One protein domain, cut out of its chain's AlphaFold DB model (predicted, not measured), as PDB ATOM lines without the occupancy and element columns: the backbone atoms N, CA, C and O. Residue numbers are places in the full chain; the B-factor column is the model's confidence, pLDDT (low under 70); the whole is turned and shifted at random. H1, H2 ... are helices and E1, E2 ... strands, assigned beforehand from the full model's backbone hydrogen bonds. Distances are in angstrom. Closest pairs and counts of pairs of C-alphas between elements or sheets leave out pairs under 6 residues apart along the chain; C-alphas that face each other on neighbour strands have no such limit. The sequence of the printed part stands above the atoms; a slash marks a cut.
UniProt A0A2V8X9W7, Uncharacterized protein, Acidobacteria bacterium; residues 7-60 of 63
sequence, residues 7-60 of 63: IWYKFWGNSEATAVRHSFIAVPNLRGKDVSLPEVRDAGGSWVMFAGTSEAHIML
ATOM      1  N   ILE A   7      11.719 -17.895  11.631       94.19
ATOM      2  CA  ILE A   7      11.895 -18.136  10.191       94.19
ATOM      3  C   ILE A   7      10.704 -18.928   9.646       94.19
ATOM      4  O   ILE A   7      10.296 -19.933  10.224       94.19
ATOM      5  N   TRP A   8      10.188 -18.497   8.498       93.81
ATOM      6  CA  TRP A   8       9.070 -19.116   7.798       93.81
ATOM      7  C   TRP A   8       9.425 -19.418   6.347       93.81
ATOM      8  O   TRP A   8      10.048 -18.603   5.671       93.81
ATOM      9  N   TYR A   9       8.939 -20.562   5.862       92.31
ATOM     10  CA  TYR A   9       8.982 -20.950   4.456       92.31
ATOM     11  C   TYR A   9       7.557 -21.230   3.998       92.31
ATOM     12  O   TYR A   9       6.903 -22.143   4.504       92.31
ATOM     13  N   LYS A  10       7.060 -20.441   3.046       89.81
ATOM     14  CA  LYS A  10       5.734 -20.644   2.464       89.81
ATOM     15  C   LYS A  10       5.843 -20.764   0.954       89.81
ATOM     16  O   LYS A  10       6.480 -19.942   0.311       89.81
ATOM     17  N   PHE A  11       5.193 -21.766   0.384       90.38
ATOM     18  CA  PHE A  11       5.071 -21.912  -1.061       90.38
ATOM     19  C   PHE A  11       3.722 -21.339  -1.500       90.38
ATOM     20  O   PHE A  11       2.682 -21.710  -0.957       90.38
ATOM     21  N   TRP A  12       3.747 -20.398  -2.441       86.38
ATOM     22  CA  TRP A  12       2.560 -19.740  -2.988       86.38
ATOM     23  C   TRP A  12       2.416 -20.062  -4.468       86.38
ATOM     24  O   TRP A  12       3.233 -19.626  -5.271       86.38
ATOM     25  N   GLY A  13       1.360 -20.779  -4.839       87.25
ATOM     26  CA  GLY A  13       1.033 -21.078  -6.229       87.25
ATOM     27  C   GLY A  13      -0.208 -21.954  -6.330       87.25
ATOM     28  O   GLY A  13      -0.667 -22.510  -5.334       87.25
ATOM     29  N   ASN A  14      -0.742 -22.087  -7.544       90.94
ATOM     30  CA  ASN A  14      -1.887 -22.964  -7.818       90.94
ATOM     31  C   ASN A  14      -1.480 -24.445  -7.893       90.94
ATOM     32  O   ASN A  14      -2.329 -25.332  -7.893       90.94
ATOM     33  N   SER A  15      -0.179 -24.709  -8.001       90.50
ATOM     34  CA  SER A  15       0.429 -26.033  -8.055       90.50
ATOM     35  C   SER A  15       1.876 -25.954  -7.580       90.50
ATOM     36  O   SER A  15       2.462 -24.872  -7.554       90.50
ATOM     37  N   GLU A  16       2.481 -27.102  -7.285       86.81
ATOM     38  CA  GLU A  16       3.911 -27.194  -6.966       86.81
ATOM     39  C   GLU A  16       4.789 -26.589  -8.075       86.81
ATOM     40  O   GLU A  16       5.690 -25.804  -7.797       86.81
ATOM     41  N   ALA A  17       4.453 -26.854  -9.343       88.81
ATOM     42  CA  ALA A  17       5.195 -26.357 -10.503       88.81
ATOM     43  C   ALA A  17       5.132 -24.830 -10.693       88.81
ATOM     44  O   ALA A  17       5.970 -24.264 -11.388       88.81
ATOM     45  N   THR A  18       4.133 -24.158 -10.110       90.56
ATOM     46  CA  THR A  18       3.962 -22.695 -10.204       90.56
ATOM     47  C   THR A  18       4.248 -21.985  -8.885       90.56
ATOM     48  O   THR A  18       4.099 -20.766  -8.800       90.56
ATOM     49  N   ALA A  19       4.640 -22.733  -7.852       90.94
ATOM     50  CA  ALA A  19       4.816 -22.185  -6.527       90.94
ATOM     51  C   ALA A  19       6.077 -21.322  -6.438       90.94
ATOM     52  O   ALA A  19       7.193 -21.780  -6.680       90.94
ATOM     53  N   VAL A  20       5.902 -20.075  -6.012       88.31
ATOM     54  CA  VAL A  20       7.000 -19.195  -5.619       88.31
ATOM     55  C   VAL A  20       7.267 -19.387  -4.133       88.31
ATOM     56  O   VAL A  20       6.343 -19.457  -3.317       88.31
ATOM     57  N   ARG A  21       8.546 -19.476  -3.775       89.69
ATOM     58  CA  ARG A  21       8.978 -19.560  -2.384       89.69
ATOM     59  C   ARG A  21       8.942 -18.171  -1.740       89.69
ATOM     60  O   ARG A  21       9.524 -17.217  -2.247       89.69
ATOM     61  N   HIS A  22       8.243 -18.079  -0.618       91.75
ATOM     62  CA  HIS A  22       8.072 -16.896   0.219       91.75
ATOM     63  C   HIS A  22       8.730 -17.185   1.573       91.75
ATOM     64  O   HIS A  22       8.091 -17.696   2.498       91.75
ATOM     65  N   SER A  23      10.036 -16.924   1.638       94.81
ATOM     66  CA  SER A  23      10.891 -17.132   2.812       94.81
ATOM     67  C   SER A  23      11.053 -15.822   3.584       94.81
ATOM     68  O   SER A  23      11.398 -14.800   2.986       94.81
ATOM     69  N   PHE A  24      10.798 -15.823   4.895       96.00
ATOM     70  CA  PHE A  24      10.847 -14.593   5.692       96.00
ATOM     71  C   PHE A  24      11.129 -14.796   7.182       96.00
ATOM     72  O   PHE A  24      10.916 -15.876   7.728       96.00
ATOM     73  N   ILE A  25      11.558 -13.719   7.844       96.75
ATOM     74  CA  ILE A  25      11.736 -13.629   9.299       96.75
ATOM     75  C   ILE A  25      10.666 -12.703   9.871       96.75
ATOM     76  O   ILE A  25      10.556 -11.553   9.449       96.75
ATOM     77  N   ALA A  26       9.885 -13.175  10.837       97.25
ATOM     78  CA  ALA A  26       8.865 -12.354  11.478       97.25
ATOM     79  C   ALA A  26       9.490 -11.235  12.329       97.25
ATOM     80  O   ALA A  26      10.371 -11.486  13.152       97.25
ATOM     81  N   VAL A  27       9.010 -10.003  12.142       97.06
ATOM     82  CA  VAL A  27       9.410  -8.804  12.897       97.06
ATOM     83  C   VAL A  27       8.185  -7.916  13.184       97.06
ATOM     84  O   VAL A  27       8.136  -6.766  12.748       97.06
ATOM     85  N   PRO A  28       7.156  -8.435  13.885       96.88
ATOM     86  CA  PRO A  28       5.887  -7.735  14.073       96.88
ATOM     87  C   PRO A  28       6.077  -6.338  14.676       96.88
ATOM     88  O   PRO A  28       6.826  -6.148  15.633       96.88
ATOM     89  N   ASN A  29       5.337  -5.373  14.136       96.31
ATOM     90  CA  ASN A  29       5.331  -3.954  14.495       96.31
ATOM     91  C   ASN A  29       6.641  -3.193  14.215       96.31
ATOM     92  O   ASN A  29       6.692  -1.992  14.481       96.31
ATOM     93  N   LEU A  30       7.668  -3.839  13.648       96.75
ATOM     94  CA  LEU A  30       8.911  -3.174  13.253       96.75
ATOM     95  C   LEU A  30       8.828  -2.605  11.832       96.75
ATOM     96  O   LEU A  30       8.076  -3.075  10.973       96.75
ATOM     97  N   ARG A  31       9.625  -1.568  11.588       97.88
ATOM     98  CA  ARG A  31       9.829  -0.898  10.301       97.88
ATOM     99  C   ARG A  31      11.249  -1.123   9.796       97.88
ATOM    100  O   ARG A  31      12.131  -1.534  10.547       97.88
ATOM    101  N   GLY A  32      11.500  -0.790   8.534       97.12
ATOM    102  CA  GLY A  32      12.817  -0.923   7.907       97.12
ATOM    103  C   GLY A  32      13.917  -0.205   8.684       97.12
ATOM    104  O   GLY A  32      14.975  -0.775   8.942       97.12
ATOM    105  N   LYS A  33      13.627   1.006   9.175       97.19
ATOM    106  CA  LYS A  33      14.561   1.777  10.012       97.19
ATOM    107  C   LYS A  33      14.944   1.089  11.331       97.19
ATOM    108  O   LYS A  33      16.029   1.347  11.833       97.19
ATOM    109  N   ASP A  34      14.084   0.229  11.882       97.06
ATOM    110  CA  ASP A  34      14.319  -0.420  13.180       97.06
ATOM    111  C   ASP A  34      15.279  -1.614  13.042       97.06
ATOM    112  O   ASP A  34      15.937  -2.002  14.003       97.06
ATOM    113  N   VAL A  35      15.391  -2.171  11.829       94.81
ATOM    114  CA  VAL A  35      16.256  -3.317  11.494       94.81
ATOM    115  C   VAL A  35      17.307  -2.988  10.427       94.81
ATOM    116  O   VAL A  35      17.984  -3.882   9.932       94.81
ATOM    117  N   SER A  36      17.466  -1.708  10.080       96.00
ATOM    118  CA  SER A  36      18.408  -1.222   9.058       96.00
ATOM    119  C   SER A  36      18.243  -1.884   7.681       96.00
ATOM    120  O   SER A  36      19.226  -2.190   7.007       96.00
ATOM    121  N   LEU A  37      16.996  -2.091   7.247       96.88
ATOM    122  CA  LEU A  37      16.656  -2.664   5.941       96.88
ATOM    123  C   LEU A  37      15.698  -1.755   5.154       96.88
ATOM    124  O   LEU A  37      14.938  -0.990   5.750       96.88
ATOM    125  N   PRO A  38      15.696  -1.839   3.813       97.50
ATOM    126  CA  PRO A  38      14.726  -1.132   2.983       97.50
ATOM    127  C   PRO A  38      13.302  -1.667   3.201       97.50
ATOM    128  O   PRO A  38      13.108  -2.825   3.555       97.50
ATOM    129  N   GLU A  39      12.290  -0.839   2.935       97.31
ATOM    130  CA  GLU A  39      10.862  -1.228   2.955       97.31
ATOM    131  C   GLU A  39      10.306  -1.482   1.539       97.31
ATOM    132  O   GLU A  39       9.098  -1.567   1.330       97.31
ATOM    133  N   VAL A  40      11.190  -1.583   0.540       95.06
ATOM    134  CA  VAL A  40      10.842  -1.777  -0.872       95.06
ATOM    135  C   VAL A  40      11.572  -2.986  -1.445       95.06
ATOM    136  O   VAL A  40      12.763  -3.178  -1.208       95.06
ATOM    137  N   ARG A  41      10.850  -3.787  -2.234       91.81
ATOM    138  CA  ARG A  41      11.365  -5.018  -2.852       91.81
ATOM    139  C   ARG A  41      12.533  -4.766  -3.808       91.81
ATOM    140  O   ARG A  41      13.466  -5.560  -3.860       91.81
ATOM    141  N   ASP A  42      12.491  -3.660  -4.542       92.38
ATOM    142  CA  ASP A  42      13.427  -3.390  -5.642       92.38
ATOM    143  C   ASP A  42      14.785  -2.844  -5.165       92.38
ATOM    144  O   ASP A  42      15.644  -2.511  -5.974       92.38
ATOM    145  N   ALA A  43      15.019  -2.795  -3.848       90.56
ATOM    146  CA  ALA A  43      16.286  -2.368  -3.258       90.56
ATOM    147  C   ALA A  43      17.439  -3.383  -3.421       90.56
ATOM    148  O   ALA A  43      18.548  -3.120  -2.963       90.56
ATOM    149  N   GLY A  44      17.203  -4.531  -4.067       86.12
ATOM    150  CA  GLY A  44      18.267  -5.467  -4.447       86.12
ATOM    151  C   GLY A  44      18.786  -6.357  -3.311       86.12
ATOM    152  O   GLY A  44      19.969  -6.682  -3.279       86.12
ATOM    153  N   GLY A  45      17.921  -6.767  -2.383       92.31
ATOM    154  CA  GLY A  45      18.280  -7.628  -1.254       92.31
ATOM    155  C   GLY A  45      17.076  -7.926  -0.372       92.31
ATOM    156  O   GLY A  45      15.945  -7.863  -0.845       92.31
ATOM    157  N   SER A  46      17.302  -8.237   0.904       96.00
ATOM    158  CA  SER A  46      16.224  -8.353   1.892       96.00
ATOM    159  C   SER A  46      15.538  -7.013   2.151       96.00
ATOM    160  O   SER A  46      16.188  -5.972   2.191       96.00
ATOM    161  N   TRP A  47      14.225  -7.049   2.376       97.25
ATOM    162  CA  TRP A  47      13.414  -5.867   2.678       97.25
ATOM    163  C   TRP A  47      12.355  -6.188   3.732       97.25
ATOM    164  O   TRP A  47      11.963  -7.345   3.890       97.25
ATOM    165  N   VAL A  48      11.867  -5.172   4.438       97.75
ATOM    166  CA  VAL A  48      10.716  -5.299   5.336       97.75
ATOM    167  C   VAL A  48       9.431  -5.175   4.526       97.75
ATOM    168  O   VAL A  48       9.174  -4.153   3.892       97.75
ATOM    169  N   MET A  49       8.612  -6.219   4.557       96.44
ATOM    170  CA  MET A  49       7.260  -6.233   4.009       96.44
ATOM    171  C   MET A  49       6.253  -5.920   5.120       96.44
ATOM    172  O   MET A  49       6.465  -6.315   6.263       96.44
ATOM    173  N   PHE A  50       5.166  -5.218   4.786       96.56
ATOM    174  CA  PHE A  50       4.129  -4.791   5.742       96.56
ATOM    175  C   PHE A  50       4.686  -4.023   6.960       96.56
ATOM    176  O   PHE A  50       4.275  -4.246   8.095       96.56
ATOM    177  N   ALA A  51       5.642  -3.118   6.724       97.44
ATOM    178  CA  ALA A  51       6.333  -2.370   7.773       97.44
ATOM    179  C   ALA A  51       5.369  -1.685   8.764       97.44
ATOM    180  O   ALA A  51       4.429  -0.989   8.378       97.44
ATOM    181  N   GLY A  52       5.632  -1.856  10.061       96.56
ATOM    182  CA  GLY A  52       4.852  -1.255  11.144       96.56
ATOM    183  C   GLY A  52       3.501  -1.917  11.433       96.56
ATOM    184  O   GLY A  52       2.767  -1.397  12.270       96.56
ATOM    185  N   THR A  53       3.162  -3.037  10.784       97.12
ATOM    186  CA  THR A  53       1.968  -3.832  11.115       97.12
ATOM    187  C   THR A  53       2.329  -5.055  11.957       97.12
ATOM    188  O   THR A  53       3.491  -5.454  12.052       97.12
ATOM    189  N   SER A  54       1.322  -5.713  12.529       95.56
ATOM    190  CA  SER A  54       1.470  -6.997  13.229       95.56
ATOM    191  C   SER A  54       1.989  -8.140  12.344       95.56
ATOM    192  O   SER A  54       2.370  -9.190  12.860       95.56
ATOM    193  N   GLU A  55       2.003  -7.949  11.026       95.19
ATOM    194  CA  GLU A  55       2.422  -8.928  10.021       95.19
ATOM    195  C   GLU A  55       3.782  -8.584   9.403       95.19
ATOM    196  O   GLU A  55       4.218  -9.265   8.474       95.19
ATOM    197  N   ALA A  56       4.456  -7.546   9.907       97.31
ATOM    198  CA  ALA A  56       5.756  -7.122   9.414       97.31
ATOM    199  C   ALA A  56       6.772  -8.279   9.419       97.31
ATOM    200  O   ALA A  56       6.916  -9.011  10.406       97.31
ATOM    201  N   HIS A  57       7.483  -8.448   8.304       97.62
ATOM    202  CA  HIS A  57       8.508  -9.478   8.157       97.62
ATOM    203  C   HIS A  57       9.634  -9.071   7.206       97.62
ATOM    204  O   HIS A  57       9.414  -8.352   6.234       97.62
ATOM    205  N   ILE A  58      10.844  -9.569   7.469       97.31
ATOM    206  CA  ILE A  58      11.998  -9.430   6.579       97.31
ATOM    207  C   ILE A  58      11.914 -10.517   5.515       97.31
ATOM    208  O   ILE A  58      11.991 -11.701   5.832       97.31
ATOM    209  N   MET A  59      11.792 -10.119   4.257       96.75
ATOM    210  CA  MET A  59      11.824 -11.021   3.113       96.75
ATOM    211  C   MET A  59      13.251 -11.468   2.799       96.75
ATOM    212  O   MET A  59      14.184 -10.663   2.782       96.75
ATOM    213  N   LEU A  60      13.409 -12.758   2.517       94.88
ATOM    214  CA  LEU A  60      14.678 -13.391   2.168       94.88
ATOM    215  C   LEU A  60      14.615 -13.904   0.718       94.88
ATOM    216  O   LEU A  60      14.326 -15.081   0.493       94.88
TER     217      LEU A  60
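This is residues 7 to 60 of the 63 residues of an uncharacterized protein of Acidobacteria bacterium (UniProt A0A2V8X9W7). A twisted sheet of four strands is built from two hairpins: a longer one, E1 and E2, reaches to one end of the domain, and a short one, E3 and E4, sits beside E2 among loops at the other end. The small helix H1 lies at that looped end, at the edge of the body. The printed part has 54 residues with one named helix and four named strands, along the chain E1, E2, H1, E3, E4; the sheet order is E1, E2, E4, E3, all antiparallel. The class is mostly strand, though under half of the residues are in named elements. The whole is only just compact, close to loose, with a radius of gyration of the C-alphas of 11.9 A, and elongated, spanning 36 by 23 by 15 A.

Begin at edge strand E1, residues 7 to 12, and its hairpin partner E2, residues 20 to 26: they are antiparallel at 153 degrees, with N 10 and O 22 3.0 A apart, within hydrogen-bond range. On E2, look next for E4, residues 57 to 59, antiparallel at 138 degrees, where N 25 and O 58 are 2.9 A apart. E4 forms a hairpin with the other edge strand, E3, residues 47 to 49, antiparallel at 133 degrees, where N 59 and O 47 are 2.8 A apart. From edge to edge the strands' lines turn by 111 degrees. E1 is apart from E3 and from E4. H1, residues 32 to 35, is on the sheet but only grazes it; its closest C-alphas with E3 are those of Gly 32 and Val 48, 5.5 A apart. H1 is too short for any O i to N i+4 pair; its one O i to N i+3 pair is within range. E2, H1 and E3 make a split strand-helix-strand unit, two strands that follow each other among the strands of one sheet with a helix between them along the chain and E4 between them in the sheet, and its crossover is right-handed.

Find C-alpha 7 at (11.895, -18.136, 10.191); from there E1 runs 16.2 A to C-alpha 12. E2 starts at C-alpha 20, at (7.000, -19.195, -5.619), and covers 18.5 A to C-alpha 26. H1 measures 5.5 A, E3 6.3 A and E4 6.2 A; E4 ends at C-alpha 59, at (11.824, -11.021, 3.113).

The two C-alphas farthest apart are those of Ala 17 and Asp 34, 36.3 A. The link from H1 to E3, 11 residues, is long, and the link from E2 to H1 is tight. The printed part has no cut, and no printed residue has a pLDDT under 70.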